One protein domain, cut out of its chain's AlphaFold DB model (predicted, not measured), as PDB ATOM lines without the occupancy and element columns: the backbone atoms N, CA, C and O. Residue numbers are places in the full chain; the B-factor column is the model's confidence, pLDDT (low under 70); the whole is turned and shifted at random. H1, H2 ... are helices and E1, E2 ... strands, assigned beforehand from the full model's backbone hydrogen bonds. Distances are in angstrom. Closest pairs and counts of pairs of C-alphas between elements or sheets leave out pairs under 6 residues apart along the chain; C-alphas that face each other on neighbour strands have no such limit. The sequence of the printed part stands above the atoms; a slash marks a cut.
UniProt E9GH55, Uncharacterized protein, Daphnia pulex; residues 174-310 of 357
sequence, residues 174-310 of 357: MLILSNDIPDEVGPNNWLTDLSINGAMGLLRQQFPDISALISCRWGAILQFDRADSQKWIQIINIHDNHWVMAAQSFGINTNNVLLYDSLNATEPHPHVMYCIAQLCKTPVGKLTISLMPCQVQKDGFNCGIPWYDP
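This is residues 174 to 310 of the 357 residues of an uncharacterized protein of Daphnia pulex (UniProt E9GH55). Little regular structure surrounds a strongly twisted four-stranded sheet, with H3 packed over one face, H1 alongside edge strand E1, and long loops at both ends of the printed part. The 137 residues, under half in named elements, include H1 H2 E1 E2 E3 H3 E4, class mixed; the mixed sheet runs E1 E2 E3 E4. It is compact, radius of gyration of the C-alphas 14.3 A, spanning 44 by 33 by 27 A.

H1, residues 193 to 206, is on the sheet; H2, 217 to 220, only grazes it. E1, 232 to 238, E2, 242 to 248, and E3, 256 to 260, form a meander of antiparallel hairpins: N 234 and O 246 are 2.8 A apart, N 247 and O 258 2.9 A. H3, 270 to 279, has a height of 7.4 A over the sheet. E4, 288 to 292, is parallel to E3, N 257 and O 288 2.9 A apart; E3, H3, E4 form a strand-helix-strand unit, its crossover right-handed. In H1 and H3 every O i to N i+4 pair is within hydrogen-bond range.

H1, 19.9 A long, begins at C-alpha 193 (68.725, 6.948, 110.688); E4 ends at C-alpha 292 (78.633, 25.165, 99.945).

The printed part has no cut. H2 to E1 is a long link. Residues 174 to 187, 281 to 285 and 306 to 310 have pLDDT under 70.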
ATOM      1  N   MET A 174      73.381   8.460 123.418       48.12
ATOM      2  CA  MET A 174      73.092   7.174 122.799       48.12
ATOM      3  C   MET A 174      74.312   6.853 121.950       48.12
ATOM      4  O   MET A 174      74.572   7.542 120.960       48.12
ATOM      5  N   LEU A 175      75.145   5.945 122.470       51.94
ATOM      6  CA  LEU A 175      76.451   5.673 121.909       51.94
ATOM      7  C   LEU A 175      76.126   5.188 120.518       51.94
ATOM      8  O   LEU A 175      75.423   4.198 120.355       51.94
ATOM      9  N   ILE A 176      76.547   5.956 119.526       58.03
ATOM     10  CA  ILE A 176      76.395   5.542 118.152       58.03
ATOM     11  C   ILE A 176      77.348   4.365 117.988       58.03
ATOM     12  O   ILE A 176      78.559   4.548 117.838       58.03
ATOM     13  N   LEU A 177      76.817   3.155 118.122       56.25
ATOM     14  CA  LEU A 177      77.601   1.949 117.984       56.25
ATOM     15  C   LEU A 177      77.764   1.689 116.490       56.25
ATOM     16  O   LEU A 177      76.798   1.581 115.743       56.25
ATOM     17  N   SER A 178      79.010   1.539 116.048       56.41
ATOM     18  CA  SER A 178      79.338   1.134 114.675       56.41
ATOM     19  C   SER A 178      78.719  -0.212 114.276       56.41
ATOM     20  O   SER A 178      78.681  -0.546 113.099       56.41
ATOM     21  N   ASN A 179      78.266  -0.993 115.259       56.97
ATOM     22  CA  ASN A 179      77.663  -2.306 115.063       56.97
ATOM     23  C   ASN A 179      76.190  -2.233 114.635       56.97
ATOM     24  O   ASN A 179      75.623  -3.270 114.317       56.97
ATOM     25  N   ASP A 180      75.591  -1.041 114.633       56.56
ATOM     26  CA  ASP A 180      74.184  -0.851 114.284       56.56
ATOM     27  C   ASP A 180      73.968  -0.635 112.779       56.56
ATOM     28  O   ASP A 180      72.838  -0.454 112.347       56.56
ATOM     29  N   ILE A 181      75.016  -0.645 111.946       63.75
ATOM     30  CA  ILE A 181      74.840  -0.514 110.493       63.75
ATOM     31  C   ILE A 181      74.042  -1.733 110.000       63.75
ATOM     32  O   ILE A 181      74.516  -2.855 110.181       63.75
ATOM     33  N   PRO A 182      72.855  -1.550 109.389       65.31
ATOM     34  CA  PRO A 182      72.084  -2.677 108.879       65.31
ATOM     35  C   PRO A 182      72.889  -3.436 107.818       65.31
ATOM     36  O   PRO A 182      73.582  -2.823 107.006       65.31
ATOM     37  N   ASP A 183      72.758  -4.766 107.812       56.75
ATOM     38  CA  ASP A 183      73.536  -5.666 106.946       56.75
ATOM     39  C   ASP A 183      73.337  -5.399 105.439       56.75
ATOM     40  O   ASP A 183      74.179  -5.781 104.622       56.75
ATOM     41  N   GLU A 184      72.247  -4.725 105.048       57.59
ATOM     42  CA  GLU A 184      71.949  -4.394 103.654       57.59
ATOM     43  C   GLU A 184      71.420  -2.952 103.500       57.59
ATOM     44  O   GLU A 184      70.331  -2.609 103.957       57.59
ATOM     45  N   VAL A 185      72.166  -2.113 102.770       65.12
ATOM     46  CA  VAL A 185      71.625  -0.930 102.079       65.12
ATOM     47  C   VAL A 185      71.526  -1.302 100.604       65.12
ATOM     48  O   VAL A 185      72.525  -1.335  99.886       65.12
ATOM     49  N   GLY A 186      70.323  -1.667 100.164       69.12
ATOM     50  CA  GLY A 186      70.066  -2.003  98.765       69.12
ATOM     51  C   GLY A 186      70.207  -0.790  97.832       69.12
ATOM     52  O   GLY A 186      70.031   0.349  98.271       69.12
ATOM     53  N   PRO A 187      70.495  -1.006  96.535       66.56
ATOM     54  CA  PRO A 187      70.458   0.068  95.546       66.56
ATOM     55  C   PRO A 187      69.057   0.699  95.511       66.56
ATOM     56  O   PRO A 187      68.059  -0.017  95.521       66.56
ATOM     57  N   ASN A 188      68.994   2.033  95.455       72.62
ATOM     58  CA  ASN A 188      67.763   2.845  95.482       72.62
ATOM     59  C   ASN A 188      66.979   2.844  96.807       72.62
ATOM     60  O   ASN A 188      65.888   3.414  96.863       72.62
ATOM     61  N   ASN A 189      67.513   2.249  97.876       80.06
ATOM     62  CA  ASN A 189      66.900   2.364  99.194       80.06
ATOM     63  C   ASN A 189      67.357   3.643  99.891       80.06
ATOM     64  O   ASN A 189      68.533   4.006  99.871       80.06
ATOM     65  N   TRP A 190      66.408   4.288 100.562       83.62
ATOM     66  CA  TRP A 190      66.689   5.415 101.433       83.62
ATOM     67  C   TRP A 190      67.603   4.978 102.571       83.62
ATOM     68  O   TRP A 190      67.366   3.949 103.211       83.62
ATOM     69  N   LEU A 191      68.624   5.784 102.859       87.94
ATOM     70  CA  LEU A 191      69.375   5.590 104.088       87.94
ATOM     71  C   LEU A 191      68.479   5.894 105.284       87.94
ATOM     72  O   LEU A 191      67.857   6.953 105.368       87.94
ATOM     73  N   THR A 192      68.456   4.949 106.215       89.00
ATOM     74  CA  THR A 192      67.760   5.099 107.489       89.00
ATOM     75  C   THR A 192      68.620   5.882 108.477       89.00
ATOM     76  O   THR A 192      69.848   5.932 108.346       89.00
ATOM     77  N   ASP A 193      67.998   6.400 109.538       89.69
ATOM     78  CA  ASP A 193      68.725   6.948 110.688       89.69
ATOM     79  C   ASP A 193      69.792   5.990 111.203       89.69
ATOM     80  O   ASP A 193      70.849   6.421 111.647       89.69
ATOM     81  N   LEU A 194      69.501   4.688 111.185       88.50
ATOM     82  CA  LEU A 194      70.391   3.669 111.709       88.50
ATOM     83  C   LEU A 194      71.668   3.579 110.864       88.50
ATOM     84  O   LEU A 194      72.768   3.609 111.411       88.50
ATOM     85  N   SER A 195      71.519   3.582 109.536       87.56
ATOM     86  CA  SER A 195      72.632   3.615 108.582       87.56
ATOM     87  C   SER A 195      73.484   4.878 108.752       87.56
ATOM     88  O   SER A 195      74.707   4.791 108.870       87.56
ATOM     89  N   ILE A 196      72.842   6.051 108.819       90.56
ATOM     90  CA  ILE A 196      73.522   7.345 108.983       90.56
ATOM     91  C   ILE A 196      74.224   7.437 110.336       90.56
ATOM     92  O   ILE A 196      75.378   7.861 110.411       90.56
ATOM     93  N   ASN A 197      73.557   7.013 111.409       91.44
ATOM     94  CA  ASN A 197      74.152   6.965 112.734       91.44
ATOM     95  C   ASN A 197      75.359   6.031 112.710       91.44
ATOM     96  O   ASN A 197      76.452   6.493 113.000       91.44
ATOM     97  N   GLY A 198      75.227   4.779 112.272       86.00
ATOM     98  CA  GLY A 198      76.358   3.854 112.197       86.00
ATOM     99  C   GLY A 198      77.570   4.429 111.446       86.00
ATOM    100  O   GLY A 198      78.693   4.348 111.948       86.00
ATOM    101  N   ALA A 199      77.344   5.120 110.321       86.88
ATOM    102  CA  ALA A 199      78.393   5.835 109.588       86.88
ATOM    103  C   ALA A 199      79.034   6.978 110.403       86.88
ATOM    104  O   ALA A 199      80.259   7.067 110.480       86.88
ATOM    105  N   MET A 200      78.240   7.820 111.074       91.69
ATOM    106  CA  MET A 200      78.757   8.845 111.995       91.69
ATOM    107  C   MET A 200      79.549   8.237 113.164       91.69
ATOM    108  O   MET A 200      80.530   8.825 113.615       91.69
ATOM    109  N   GLY A 201      79.165   7.047 113.633       87.38
ATOM    110  CA  GLY A 201      79.885   6.299 114.664       87.38
ATOM    111  C   GLY A 201      81.274   5.866 114.201       87.38
ATOM    112  O   GLY A 201      82.241   6.018 114.947       87.38
ATOM    113  N   LEU A 202      81.390   5.387 112.959       86.31
ATOM    114  CA  LEU A 202      82.679   5.079 112.337       86.31
ATOM    115  C   LEU A 202      83.539   6.338 112.159       86.31
ATOM    116  O   LEU A 202      84.709   6.325 112.539       86.31
ATOM    117  N   LEU A 203      82.956   7.440 111.669       86.81
ATOM    118  CA  LEU A 203      83.661   8.722 111.537       86.81
ATOM    119  C   LEU A 203      84.210   9.203 112.881       86.81
ATOM    120  O   LEU A 203      85.366   9.603 112.962       86.81
ATOM    121  N   ARG A 204      83.421   9.103 113.953       88.94
ATOM    122  CA  ARG A 204      83.858   9.487 115.300       88.94
ATOM    123  C   ARG A 204      84.998   8.603 115.816       88.94
ATOM    124  O   ARG A 204      85.880   9.099 116.506       88.94
ATOM    125  N   GLN A 205      84.996   7.304 115.503       86.06
ATOM    126  CA  GLN A 205      86.099   6.407 115.877       86.06
ATOM    127  C   GLN A 205      87.395   6.766 115.146       86.06
ATOM    128  O   GLN A 205      88.470   6.688 115.737       86.06
ATOM    129  N   GLN A 206      87.291   7.149 113.873       88.25
ATOM    130  CA  GLN A 206      88.444   7.497 113.051       88.25
ATOM    131  C   GLN A 206      88.983   8.907 113.344       88.25
ATOM    132  O   GLN A 206      90.195   9.117 113.310       88.25
ATOM    133  N   PHE A 207      88.098   9.851 113.664       88.25
ATOM    134  CA  PHE A 207      88.411  11.259 113.903       88.25
ATOM    135  C   PHE A 207      87.891  11.697 115.279       88.25
ATOM    136  O   PHE A 207      86.903  12.430 115.372       88.25
ATOM    137  N   PRO A 208      88.521  11.230 116.374       90.62
ATOM    138  CA  PRO A 208      88.043  11.483 117.734       90.62
ATOM    139  C   PRO A 208      88.126  12.961 118.153       90.62
ATOM    140  O   PRO A 208      87.516  13.353 119.144       90.62
ATOM    141  N   ASP A 209      88.877  13.781 117.418       91.31
ATOM    142  CA  ASP A 209      89.002  15.229 117.592       91.31
ATOM    143  C   ASP A 209      87.837  16.023 116.968       91.31
ATOM    144  O   ASP A 209      87.639  17.197 117.297       91.31
ATOM    145  N   ILE A 210      87.045  15.391 116.093       92.19
ATOM    146  CA  ILE A 210      85.852  15.986 115.488       92.19
ATOM    147  C   ILE A 210      84.655  15.747 116.407       92.19
ATOM    148  O   ILE A 210      84.201  14.623 116.620       92.19
ATOM    149  N   SER A 211      84.110  16.841 116.932       93.81
ATOM    150  CA  SER A 211      82.917  16.820 117.775       93.81
ATOM    151  C   SER A 211      81.622  16.731 116.948       93.81
ATOM    152  O   SER A 211      81.642  16.664 115.719       93.81
ATOM    153  N   ALA A 212      80.480  16.774 117.639       93.12
ATOM    154  CA  ALA A 212      79.157  16.447 117.123       93.12
ATOM    155  C   ALA A 212      79.144  14.987 116.673       93.12
ATOM    156  O   ALA A 212      79.559  14.154 117.476       93.12
ATOM    157  N   LEU A 213      78.653  14.644 115.481       94.06
ATOM    158  CA  LEU A 213      78.371  13.254 115.099       94.06
ATOM    159  C   LEU A 213      77.446  12.587 116.132       94.06
ATOM    160  O   LEU A 213      77.693  11.489 116.631       94.06
ATOM    161  N   ILE A 214      76.412  13.326 116.528       93.00
ATOM    162  CA  ILE A 214      75.368  12.915 117.468       93.00
ATOM    163  C   ILE A 214      74.240  12.258 116.663       93.00
ATOM    164  O   ILE A 214      74.091  12.529 115.472       93.00
ATOM    165  N   SER A 215      73.457  11.367 117.283       93.25
ATOM    166  CA  SER A 215      72.409  10.644 116.557       93.25
ATOM    167  C   SER A 215      71.474  11.626 115.848       93.25
ATOM    168  O   SER A 215      70.943  12.546 116.468       93.25
ATOM    169  N   CYS A 216      71.259  11.429 114.551       91.56
ATOM    170  CA  CYS A 216      70.447  12.326 113.729       91.56
ATOM    171  C   CYS A 216      68.984  12.431 114.201       91.56
ATOM    172  O   CYS A 216      68.339  13.450 113.957       91.56
ATOM    173  N   ARG A 217      68.498  11.447 114.971       91.38
ATOM    174  CA  ARG A 217      67.178  11.459 115.626       91.38
ATOM    175  C   ARG A 217      66.980  12.641 116.568       91.38
ATOM    176  O   ARG A 217      65.861  13.122 116.722       91.38
ATOM    177  N   TRP A 218      68.055  13.138 117.178       91.19
ATOM    178  CA  TRP A 218      67.994  14.331 118.021       91.19
ATOM    179  C   TRP A 218      67.666  15.587 117.212       91.19
ATOM    180  O   TRP A 218      67.000  16.482 117.728       91.19
ATOM    181  N   GLY A 219      68.050  15.624 115.932       88.75
ATOM    182  CA  GLY A 219      67.653  16.675 114.999       88.75
ATOM    183  C   GLY A 219      66.148  16.677 114.755       88.75
ATOM    184  O   GLY A 219      65.516  17.716 114.908       88.75
ATOM    185  N   ALA A 220      65.548  15.508 114.512       86.44
ATOM    186  CA  ALA A 220      64.111  15.381 114.247       86.44
ATOM    187  C   ALA A 220      63.227  15.961 115.372       86.44
ATOM    188  O   ALA A 220      62.173  16.543 115.108       86.44
ATOM    189  N   ILE A 221      63.679  15.862 116.627       88.00
ATOM    190  CA  ILE A 221      62.980  16.416 117.796       88.00
ATOM    191  C   ILE A 221      63.553  17.750 118.297       88.00
ATOM    192  O   ILE A 221      63.104  18.241 119.333       88.00
ATOM    193  N   LEU A 222      64.507  18.344 117.571       88.12
ATOM    194  CA  LEU A 222      65.180  19.600 117.916       88.12
ATOM    195  C   LEU A 222      65.781  19.576 119.332       88.12
ATOM    196  O   LEU A 222      65.523  20.458 120.154       88.12
ATOM    197  N   GLN A 223      66.544  18.533 119.642       90.25
ATOM    198  CA  GLN A 223      67.222  18.350 120.928       90.25
ATOM    199  C   GLN A 223      68.676  17.923 120.733       90.25
ATOM    200  O   GLN A 223      69.177  17.068 121.461       90.25
ATOM    201  N   PHE A 224      69.362  18.501 119.747       91.94
ATOM    202  CA  PHE A 224      70.803  18.324 119.679       91.94
ATOM    203  C   PHE A 224      71.453  18.934 120.919       91.94
ATOM    204  O   PHE A 224      71.195  20.083 121.291       91.94
ATOM    205  N   ASP A 225      72.323  18.150 121.546       90.62
ATOM    206  CA  ASP A 225      73.253  18.690 122.521       90.62
ATOM    207  C   ASP A 225      74.295  19.562 121.811       90.62
ATOM    208  O   ASP A 225      74.523  19.474 120.601       90.62
ATOM    209  N   ARG A 226      74.931  20.440 122.584       90.75
ATOM    210  CA  ARG A 226      76.005  21.299 122.081       90.75
ATOM    211  C   ARG A 226      77.141  20.429 121.529       90.75
ATOM    212  O   ARG A 226      77.502  19.439 122.152       90.75
ATOM    213  N   ALA A 227      77.780  20.865 120.445       92.19
ATOM    214  CA  ALA A 227      79.093  20.336 120.098       92.19
ATOM    215  C   ALA A 227      80.123  20.690 121.195       92.19
ATOM    216  O   ALA A 227      80.247  21.847 121.612       92.19
ATOM    217  N   ASP A 228      80.883  19.692 121.637       89.31
ATOM    218  CA  ASP A 228      81.940  19.803 122.646       89.31
ATOM    219  C   ASP A 228      83.228  20.469 122.126       89.31
ATOM    220  O   ASP A 228      84.045  20.939 122.916       89.31
ATOM    221  N   SER A 229      83.400  20.570 120.804       89.62
ATOM    222  CA  SER A 229      84.525  21.249 120.143       89.62
ATOM    223  C   SER A 229      84.047  22.297 119.135       89.62
ATOM    224  O   SER A 229      82.930  22.233 118.626       89.62
ATOM    225  N   GLN A 230      84.925  23.254 118.817       87.00
ATOM    226  CA  GLN A 230      84.738  24.227 117.729       87.00
ATOM    227  C   GLN A 230      84.834  23.582 116.335       87.00
ATOM    228  O   GLN A 230      84.307  24.127 115.366       87.00
ATOM    229  N   LYS A 231      85.505  22.429 116.227       92.50
ATOM    230  CA  LYS A 231      85.595  21.623 115.004       92.50
ATOM    231  C   LYS A 231      84.610  20.469 115.120       92.50
ATOM    232  O   LYS A 231      84.752  19.615 115.997       92.50
ATOM    233  N   TRP A 232      83.584  20.466 114.277       95.19
ATOM    234  CA  TRP A 232      82.512  19.478 114.357       95.19
ATOM    235  C   TRP A 232      81.843  19.237 113.007       95.19
ATOM    236  O   TRP A 232      81.832  20.117 112.144       95.19
ATOM    237  N   ILE A 233      81.278  18.039 112.851       96.19
ATOM    238  CA  ILE A 233      80.481  17.619 111.692       96.19
ATOM    239  C   ILE A 233      79.174  17.018 112.206       96.19
ATOM    240  O   ILE A 233      79.182  16.209 113.130       96.19
ATOM    241  N   GLN A 234      78.046  17.385 111.608       96.75
ATOM    242  CA  GLN A 234      76.749  16.796 111.925       96.75
ATOM    243  C   GLN A 234      75.955  16.520 110.651       96.75
ATOM    244  O   GLN A 234      75.756  17.413 109.828       96.75
ATOM    245  N   ILE A 235      75.449  15.291 110.530       95.94
ATOM    246  CA  ILE A 235      74.448  14.936 109.521       95.94
ATOM    247  C   ILE A 235      73.062  15.163 110.129       95.94
ATOM    248  O   ILE A 235      72.773  14.701 111.237       95.94
ATOM    249  N   ILE A 236      72.223  15.917 109.428       95.44
ATOM    250  CA  ILE A 236      70.906  16.359 109.885       95.44
ATOM    251  C   ILE A 236      69.863  15.768 108.944       95.44
ATOM    252  O   ILE A 236      69.964  15.915 107.726       95.44
ATOM    253  N   ASN A 237      68.861  15.114 109.526       93.44
ATOM    254  CA  ASN A 237      67.670  14.710 108.801       93.44
ATOM    255  C   ASN A 237      66.673  15.879 108.750       93.44
ATOM    256  O   ASN A 237      66.431  16.530 109.765       93.44
ATOM    257  N   ILE A 238      66.086  16.133 107.588       90.62
ATOM    258  CA  ILE A 238      64.990  17.075 107.388       90.62
ATOM    259  C   ILE A 238      63.701  16.271 107.207       90.62
ATOM    260  O   ILE A 238      63.453  15.730 106.129       90.62
ATOM    261  N   HIS A 239      62.863  16.249 108.246       82.56
ATOM    262  CA  HIS A 239      61.491  15.713 108.208       82.56
ATOM    263  C   HIS A 239      61.356  14.286 107.644       82.56
ATOM    264  O   HIS A 239      60.432  14.007 106.886       82.56
ATOM    265  N   ASP A 240      62.288  13.401 107.989       79.25
ATOM    266  CA  ASP A 240      62.396  12.014 107.515       79.25
ATOM    267  C   ASP A 240      62.495  11.886 105.983       79.25
ATOM    268  O   ASP A 240      62.224  10.828 105.420       79.25
ATOM    269  N   ASN A 241      62.897  12.966 105.301       86.44
ATOM    270  CA  ASN A 241      62.820  13.089 103.845       86.44
ATOM    271  C   ASN A 241      64.119  13.572 103.173       86.44
ATOM    272  O   ASN A 241      64.304  13.396 101.974       86.44
ATOM    273  N   HIS A 242      65.036  14.213 103.888       92.44
ATOM    274  CA  HIS A 242      66.266  14.686 103.252       92.44
ATOM    275  C   HIS A 242      67.429  14.698 104.226       92.44
ATOM    276  O   HIS A 242      67.248  14.986 105.405       92.44
ATOM    277  N   TRP A 243      68.625  14.401 103.739       93.69
ATOM    278  CA  TRP A 243      69.840  14.413 104.539       93.69
ATOM    279  C   TRP A 243      70.721  15.572 104.095       93.69
ATOM    280  O   TRP A 243      71.019  15.724 102.915       93.69
ATOM    281  N   VAL A 244      71.167  16.374 105.057       95.25
ATOM    282  CA  VAL A 244      72.146  17.442 104.827       95.25
ATOM    283  C   VAL A 244      73.297  17.310 105.808       95.25
ATOM    284  O   VAL A 244      73.144  16.752 106.895       95.25
ATOM    285  N   MET A 245      74.457  17.848 105.447       96.06
ATOM    286  CA  MET A 245      75.623  17.856 106.325       96.06
ATOM    287  C   MET A 245      76.006  19.287 106.677       96.06
ATOM    288  O   MET A 245      76.221  20.116 105.798       96.06
ATOM    289  N   ALA A 246      76.145  19.557 107.969       96.25
ATOM    290  CA  ALA A 246      76.708  20.793 108.482       96.25
ATOM    291  C   ALA A 246      78.089  20.524 109.086       96.25
ATOM    292  O   ALA A 246      78.292  19.512 109.760       96.25
ATOM    293  N   ALA A 247      79.035  21.430 108.866       96.06
ATOM    294  CA  ALA A 247      80.382  21.329 109.408       96.06
ATOM    295  C   ALA A 247      80.916  22.706 109.818       96.06
ATOM    296  O   ALA A 247      80.671  23.695 109.133       96.06
ATOM    297  N   GLN A 248      81.681  22.787 110.906       94.25
ATOM    298  CA  GLN A 248      82.318  24.030 111.360       94.25
ATOM    299  C   GLN A 248      83.827  23.852 111.527       94.25
ATOM    300  O   GLN A 248      84.297  22.780 111.904       94.25
ATOM    301  N   SER A 249      84.579  24.929 111.278       90.44
ATOM    302  CA  SER A 249      86.050  24.968 111.339       90.44
ATOM    303  C   SER A 249      86.769  24.149 110.260       90.44
ATOM    304  O   SER A 249      87.939  23.819 110.420       90.44
ATOM    305  N   PHE A 250      86.091  23.867 109.142       86.38
ATOM    306  CA  PHE A 250      86.685  23.256 107.940       86.38
ATOM    307  C   PHE A 250      86.893  24.258 106.793       86.38
ATOM    308  O   PHE A 250      87.450  23.913 105.758       86.38
ATOM    309  N   GLY A 251      86.428  25.500 106.953       79.81
ATOM    310  CA  GLY A 251      86.576  26.563 105.962       79.81
ATOM    311  C   GLY A 251      87.625  27.599 106.359       79.81
ATOM    312  O   GLY A 251      88.132  27.599 107.478       79.81
ATOM    313  N   ILE A 252      87.876  28.550 105.452       76.38
ATOM    314  CA  ILE A 252      88.786  29.689 105.680       76.38
ATOM    315  C   ILE A 252      88.365  30.487 106.918       76.38
ATOM    316  O   ILE A 252      89.198  30.911 107.714       76.38
ATOM    317  N   ASN A 253      87.056  30.698 107.074       82.19
ATOM    318  CA  ASN A 253      86.496  31.336 108.252       82.19
ATOM    319  C   ASN A 253      85.981  30.263 109.212       82.19
ATOM    320  O   ASN A 253      84.922  29.678 108.993       82.19
ATOM    321  N   THR A 254      86.721  30.039 110.293       82.38
ATOM    322  CA  THR A 254      86.408  29.032 111.317       82.38
ATOM    323  C   THR A 254      85.128  29.332 112.104       82.38
ATOM    324  O   THR A 254      84.544  28.432 112.706       82.38
ATOM    325  N   ASN A 255      84.631  30.571 112.046       85.00
ATOM    326  CA  ASN A 255      83.359  30.965 112.655       85.00
ATOM    327  C   ASN A 255      82.144  30.726 111.742       85.00
ATOM    328  O   ASN A 255      81.011  30.959 112.167       85.00
ATOM    329  N   ASN A 256      82.358  30.289 110.498       90.88
ATOM    330  CA  ASN A 256      81.272  29.957 109.584       90.88
ATOM    331  C   ASN A 256      80.937  28.469 109.670       90.88
ATOM    332  O   ASN A 256      81.824  27.612 109.677       90.88
ATOM    333  N   VAL A 257      79.639  28.172 109.659       94.44
ATOM    334  CA  VAL A 257      79.142  26.817 109.431       94.44
ATOM    335  C   VAL A 257      78.973  26.613 107.935       94.44
ATOM    336  O   VAL A 257      78.293  27.385 107.263       94.44
ATOM    337  N   LEU A 258      79.597  25.570 107.417       94.81
ATOM    338  CA  LEU A 258      79.478  25.107 106.046       94.81
ATOM    339  C   LEU A 258      78.300  24.133 105.973       94.81
ATOM    340  O   LEU A 258      78.279  23.150 106.712       94.81
ATOM    341  N   LEU A 259      77.321  24.410 105.116       95.62
ATOM    342  CA  LEU A 259      76.161  23.551 104.895       95.62
ATOM    343  C   LEU A 259      76.217  22.965 103.486       95.62
ATOM    344  O   LEU A 259      76.306  23.703 102.507       95.62
ATOM    345  N   TYR A 260      76.149  21.642 103.406       94.12
ATOM    346  CA  TYR A 260      76.183  20.869 102.174       94.12
ATOM    347  C   TYR A 260      74.820  20.208 101.976       94.12
ATOM    348  O   TYR A 260      74.351  19.468 102.846       94.12
ATOM    349  N   ASP A 261      74.199  20.493 100.835       93.88
ATOM    350  CA  ASP A 261      72.863  20.031 100.475       93.88
ATOM    351  C   ASP A 261      72.855  19.562  99.014       93.88
ATOM    352  O   ASP A 261      72.946  20.360  98.076       93.88
ATOM    353  N   SER A 262      72.730  18.250  98.816       91.25
ATOM    354  CA  SER A 262      72.751  17.628  97.493       91.25
ATOM    355  C   SER A 262      71.524  17.920  96.635       91.25
ATOM    356  O   SER A 262      71.565  17.619  95.447       91.25
ATOM    357  N   LEU A 263      70.455  18.517  97.167       89.38
ATOM    358  CA  LEU A 263      69.303  18.956  96.371       89.38
ATOM    359  C   LEU A 263      69.500  20.340  95.736       89.38
ATOM    360  O   LEU A 263      68.599  20.831  95.060       89.38
ATOM    361  N   ASN A 264      70.680  20.954  95.904       80.00
ATOM    362  CA  ASN A 264      71.008  22.272  95.353       80.00
ATOM    363  C   ASN A 264      69.998  23.359  95.772       80.00
ATOM    364  O   ASN A 264      69.570  24.186  94.962       80.00
ATOM    365  N   ALA A 265      69.585  23.335  97.041       82.69
ATOM    366  CA  ALA A 265      68.688  24.342  97.584       82.69
ATOM    367  C   ALA A 265      69.348  25.731  97.563       82.69
ATOM    368  O   ALA A 265      70.521  25.894  97.902       82.69
ATOM    369  N   THR A 266      68.580  26.757  97.190       84.75
ATOM    370  CA  THR A 266      69.059  28.148  97.198       84.75
ATOM    371  C   THR A 266      69.112  28.744  98.599       84.75
ATOM    372  O   THR A 266      69.809  29.732  98.816       84.75
ATOM    373  N   GLU A 267      68.371  28.161  99.545       89.25
ATOM    374  CA  GLU A 267      68.278  28.612 100.931       89.25
ATOM    375  C   GLU A 267      68.239  27.409 101.892       89.25
ATOM    376  O   GLU A 267      67.631  26.388 101.561       89.25
ATOM    377  N   PRO A 268      68.859  27.503 103.085       90.00
ATOM    378  CA  PRO A 268      68.774  26.451 104.091       90.00
ATOM    379  C   PRO A 268      67.346  26.279 104.610       90.00
ATOM    380  O   PRO A 268      66.666  27.251 104.931       90.00
ATOM    381  N   HIS A 269      66.925  25.033 104.814       92.50
ATOM    382  CA  HIS A 269      65.645  24.760 105.456       92.50
ATOM    383  C   HIS A 269      65.633  25.268 106.923       92.50
ATOM    384  O   HIS A 269      66.596  25.013 107.656       92.50
ATOM    385  N   PRO A 270      64.551  25.907 107.424       91.69
ATOM    386  CA  PRO A 270      64.504  26.460 108.787       91.69
ATOM    387  C   PRO A 270      64.809  25.443 109.897       91.69
ATOM    388  O   PRO A 270      65.516  25.755 110.854       91.69
ATOM    389  N   HIS A 271      64.335  24.200 109.742       91.88
ATOM    390  CA  HIS A 271      64.667  23.083 110.640       91.88
ATOM    391  C   HIS A 271      66.188  22.887 110.780       91.88
ATOM    392  O   HIS A 271      66.707  22.784 111.890       91.88
ATOM    393  N   VAL A 272      66.915  22.903 109.658       94.06
ATOM    394  CA  VAL A 272      68.374  22.732 109.626       94.06
ATOM    395  C   VAL A 272      69.059  23.888 110.338       94.06
ATOM    396  O   VAL A 272      69.965  23.663 111.137       94.06
ATOM    397  N   MET A 273      68.602  25.120 110.102       93.38
ATOM    398  CA  MET A 273      69.150  26.299 110.777       93.38
ATOM    399  C   MET A 273      69.011  26.195 112.298       93.38
ATOM    400  O   MET A 273      69.955  26.518 113.018       93.38
ATOM    401  N   TYR A 274      67.868  25.711 112.790       91.69
ATOM    402  CA  TYR A 274      67.648  25.523 114.223       91.69
ATOM    403  C   TYR A 274      68.551  24.429 114.803       91.69
ATOM    404  O   TYR A 274      69.194  24.644 115.830       91.69
ATOM    405  N   CYS A 275      68.668  23.293 114.114       94.00
ATOM    406  CA  CYS A 275      69.592  22.221 114.485       94.00
ATOM    407  C   CYS A 275      71.043  22.722 114.571       94.00
ATOM    408  O   CYS A 275      71.725  22.481 115.566       94.00
ATOM    409  N   ILE A 276      71.501  23.487 113.573       94.44
ATOM    410  CA  ILE A 276      72.836  24.101 113.579       94.44
ATOM    411  C   ILE A 276      72.983  25.079 114.749       94.44
ATOM    412  O   ILE A 276      74.011  25.068 115.423       94.44
ATOM    413  N   ALA A 277      71.970  25.903 115.025       91.69
ATOM    414  CA  ALA A 277      72.004  26.854 116.133       91.69
ATOM    415  C   ALA A 277      72.105  26.168 117.508       91.69
ATOM    416  O   ALA A 277      72.766  26.701 118.394       91.69
ATOM    417  N   GLN A 278      71.510  24.985 117.694       91.12
ATOM    418  CA  GLN A 278      71.665  24.207 118.932       91.12
ATOM    419  C   GLN A 278      73.085  23.667 119.116       91.12
ATOM    420  O   GLN A 278      73.653  23.759 120.209       91.12
ATOM    421  N   LEU A 279      73.678  23.153 118.036       92.75
ATOM    422  CA  LEU A 279      75.061  22.671 118.030       92.75
ATOM    423  C   LEU A 279      76.036  23.827 118.304       92.75
ATOM    424  O   LEU A 279      76.968  23.698 119.105       92.75
ATOM    425  N   CYS A 280      75.777  24.979 117.679       89.06
ATOM    426  CA  CYS A 280      76.554  26.205 117.803       89.06
ATOM    427  C   CYS A 280      76.189  26.985 119.070       89.06
ATOM    428  O   CYS A 280      75.388  27.914 119.034       89.06
ATOM    429  N   LYS A 281      76.886  26.763 120.184       66.75
ATOM    430  CA  LYS A 281      76.954  27.811 121.224       66.75
ATOM    431  C   LYS A 281      77.961  28.874 120.810       66.75
ATOM    432  O   LYS A 281      79.079  28.924 121.331       66.75
ATOM    433  N   THR A 282      77.566  29.697 119.848       58.66
ATOM    434  CA  THR A 282      78.336  30.883 119.496       58.66
ATOM    435  C   THR A 282      78.240  31.903 120.642       58.66
ATOM    436  O   THR A 282      77.135  32.267 121.043       58.66
ATOM    437  N   PRO A 283      79.369  32.365 121.215       51.62
ATOM    438  CA  PRO A 283      79.367  33.484 122.162       51.62
ATOM    439  C   PRO A 283      79.022  34.807 121.460       51.62
ATOM    440  O   PRO A 283      78.613  35.775 122.093       51.62
ATOM    441  N   VAL A 284      79.177  34.838 120.135       54.00
ATOM    442  CA  VAL A 284      78.775  35.938 119.271       54.00
ATOM    443  C   VAL A 284      77.305  35.722 118.933       54.00
ATOM    444  O   VAL A 284      76.958  34.679 118.388       54.00
ATOM    445  N   GLY A 285      76.430  36.696 119.189       67.06
ATOM    446  CA  GLY A 285      74.996  36.621 118.849       67.06
ATOM    447  C   GLY A 285      74.682  36.547 117.342       67.06
ATOM    448  O   GLY A 285      73.586  36.903 116.924       67.06
ATOM    449  N   LYS A 286      75.647  36.141 116.510       80.50
ATOM    450  CA  LYS A 286      75.536  35.992 115.066       80.50
ATOM    451  C   LYS A 286      76.117  34.645 114.646       80.50
ATOM    452  O   LYS A 286      77.305  34.395 114.821       80.50
ATOM    453  N   LEU A 287      75.269  33.823 114.043       86.69
ATOM    454  CA  LEU A 287      75.641  32.594 113.353       86.69
ATOM    455  C   LEU A 287      75.691  32.884 111.850       86.69
ATOM    456  O   LEU A 287      74.755  33.469 111.305       86.69
ATOM    457  N   THR A 288      76.775  32.492 111.184       90.88
ATOM    458  CA  THR A 288      76.894  32.600 109.724       90.88
ATOM    459  C   THR A 288      76.908  31.200 109.133       90.88
ATOM    460  O   THR A 288      77.787  30.406 109.464       90.88
ATOM    461  N   ILE A 289      75.942  30.910 108.262       93.62
ATOM    462  CA  ILE A 289      75.848  29.643 107.532       93.62
ATOM    463  C   ILE A 289      76.162  29.933 106.065       93.62
ATOM    464  O   ILE A 289      75.576  30.834 105.466       93.62
ATOM    465  N   SER A 290      77.107  29.197 105.496       92.00
ATOM    466  CA  SER A 290      77.485  29.265 104.089       92.00
ATOM    467  C   SER A 290      77.011  27.999 103.391       92.00
ATOM    468  O   SER A 290      77.467  26.907 103.723       92.00
ATOM    469  N   LEU A 291      76.098  28.150 102.431       91.50
ATOM    470  CA  LEU A 291      75.750  27.070 101.513       91.50
ATOM    471  C   LEU A 291      76.950  26.796 100.615       91.50
ATOM    472  O   LEU A 291      77.420  27.685  99.901       91.50
ATOM    473  N   MET A 292      77.464  25.578 100.695       90.19
ATOM    474  CA  MET A 292      78.633  25.165  99.945       90.19
ATOM    475  C   MET A 292      78.213  24.480  98.651       90.19
ATOM    476  O   MET A 292      77.273  23.684  98.665       90.19
ATOM    477  N   PRO A 293      78.921  24.728  97.535       84.25
ATOM    478  CA  PRO A 293      78.752  23.904  96.354       84.25
ATOM    479  C   PRO A 293      79.135  22.466  96.714       84.25
ATOM    480  O   PRO A 293      80.231  22.208  97.213       84.25
ATOM    481  N   CYS A 294      78.226  21.535  96.462       84.94
ATOM    482  CA  CYS A 294      78.465  20.111  96.619       84.94
ATOM    483  C   CYS A 294      77.942  19.362  95.397       84.94
ATOM    484  O   CYS A 294      77.295  19.935  94.517       84.94
ATOM    485  N   GLN A 295      78.253  18.074  95.329       82.12
ATOM    486  CA  GLN A 295      77.696  17.226  94.295       82.12
ATOM    487  C   GLN A 295      76.171  17.177  94.449       82.12
ATOM    488  O   GLN A 295      75.648  16.865  95.519       82.12
ATOM    489  N   VAL A 296      75.470  17.515  93.370       86.56
ATOM    490  CA  VAL A 296      74.008  17.474  93.322       86.56
ATOM    491  C   VAL A 296      73.583  16.037  93.045       86.56
ATOM    492  O   VAL A 296      74.113  15.398  92.131       86.56
ATOM    493  N   GLN A 297      72.650  15.514  93.835       84.38
ATOM    494  CA  GLN A 297      72.094  14.186  93.590       84.38
ATOM    495  C   GLN A 297      71.344  14.176  92.252       84.38
ATOM    496  O   GLN A 297      70.641  15.125  91.908       84.38
ATOM    497  N   LYS A 298      71.504  13.097  91.480       83.62
ATOM    498  CA  LYS A 298      70.827  12.935  90.180       83.62
ATOM    499  C   LYS A 298      69.422  12.341  90.315       83.62
ATOM    500  O   LYS A 298      68.643  12.398  89.370       83.62
ATOM    501  N   ASP A 299      69.118  11.768  91.473       82.50
ATOM    502  CA  ASP A 299      67.862  11.092  91.791       82.50
ATOM    503  C   ASP A 299      67.305  11.573  93.139       82.50
ATOM    504  O   ASP A 299      67.935  12.361  93.838       82.50
ATOM    505  N   GLY A 300      66.105  11.123  93.505       83.44
ATOM    506  CA  GLY A 300      65.435  11.517  94.749       83.44
ATOM    507  C   GLY A 300      65.848  10.738  96.004       83.44
ATOM    508  O   GLY A 300      65.273  10.986  97.054       83.44
ATOM    509  N   PHE A 301      66.789   9.792  95.918       81.75
ATOM    510  CA  PHE A 301      67.010   8.770  96.956       81.75
ATOM    511  C   PHE A 301      68.418   8.839  97.571       81.75
ATOM    512  O   PHE A 301      68.643   8.355  98.679       81.75
ATOM    513  N   ASN A 302      69.366   9.479  96.880       82.50
ATOM    514  CA  ASN A 302      70.782   9.504  97.253       82.50
ATOM    515  C   ASN A 302      71.211  10.699  98.120       82.50
ATOM    516  O   ASN A 302      72.407  10.950  98.267       82.50
ATOM    517  N   CYS A 303      70.277  11.408  98.758       83.12
ATOM    518  CA  CYS A 303      70.616  12.505  99.672       83.12
ATOM    519  C   CYS A 303      71.459  12.063 100.874       83.12
ATOM    520  O   CYS A 303      72.265  12.837 101.378       83.12
ATOM    521  N   GLY A 304      71.302  10.812 101.320       70.94
ATOM    522  CA  GLY A 304      72.121  10.218 102.381       70.94
ATOM    523  C   GLY A 304      73.518   9.786 101.917       70.94
ATOM    524  O   GLY A 304      74.391   9.532 102.744       70.94
ATOM    525  N   ILE A 305      73.750   9.740 100.601       70.75
ATOM    526  CA  ILE A 305      75.030   9.387  99.979       70.75
ATOM    527  C   ILE A 305      75.491  10.512  99.032       70.75
ATOM    528  O   ILE A 305      75.863  10.251  97.886       70.75
ATOM    529  N   PRO A 306      75.503  11.784  99.467       54.09
ATOM    530  CA  PRO A 306      75.746  12.893  98.549       54.09
ATOM    531  C   PRO A 306      77.195  12.905  98.018       54.09
ATOM    532  O   PRO A 306      77.508  13.620  97.073       54.09
ATOM    533  N   TRP A 307      78.075  12.080  98.597       54.03
ATOM    534  CA  TRP A 307      79.506  11.963  98.295       54.03
ATOM    535  C   TRP A 307      79.843  10.862  97.277       54.03
ATOM    536  O   TRP A 307      81.013  10.653  96.949       54.03
ATOM    537  N   TYR A 308      78.839  10.123  96.798       40.38
ATOM    538  CA  TYR A 308      79.026   8.999  95.886       40.38
ATOM    539  C   TYR A 308      78.397   9.301  94.524       40.38
ATOM    540  O   TYR A 308      77.196   9.149  94.328       40.38
ATOM    541  N   ASP A 309      79.215   9.725  93.557       44.16
ATOM    542  CA  ASP A 309      78.924   9.512  92.135       44.16
ATOM    543  C   ASP A 309      80.079   8.704  91.523       44.16
ATOM    544  O   ASP A 309      81.193   9.227  91.384       44.16
ATOM    545  N   PRO A 310      79.835   7.436  91.141       42.34
ATOM    546  CA  PRO A 310      80.856   6.586  90.537       42.34
ATOM    547  C   PRO A 310      81.383   7.142  89.198       42.34
ATOM    548  O   PRO A 310      82.510   6.818  88.814       42.34
TER     549      PRO A 310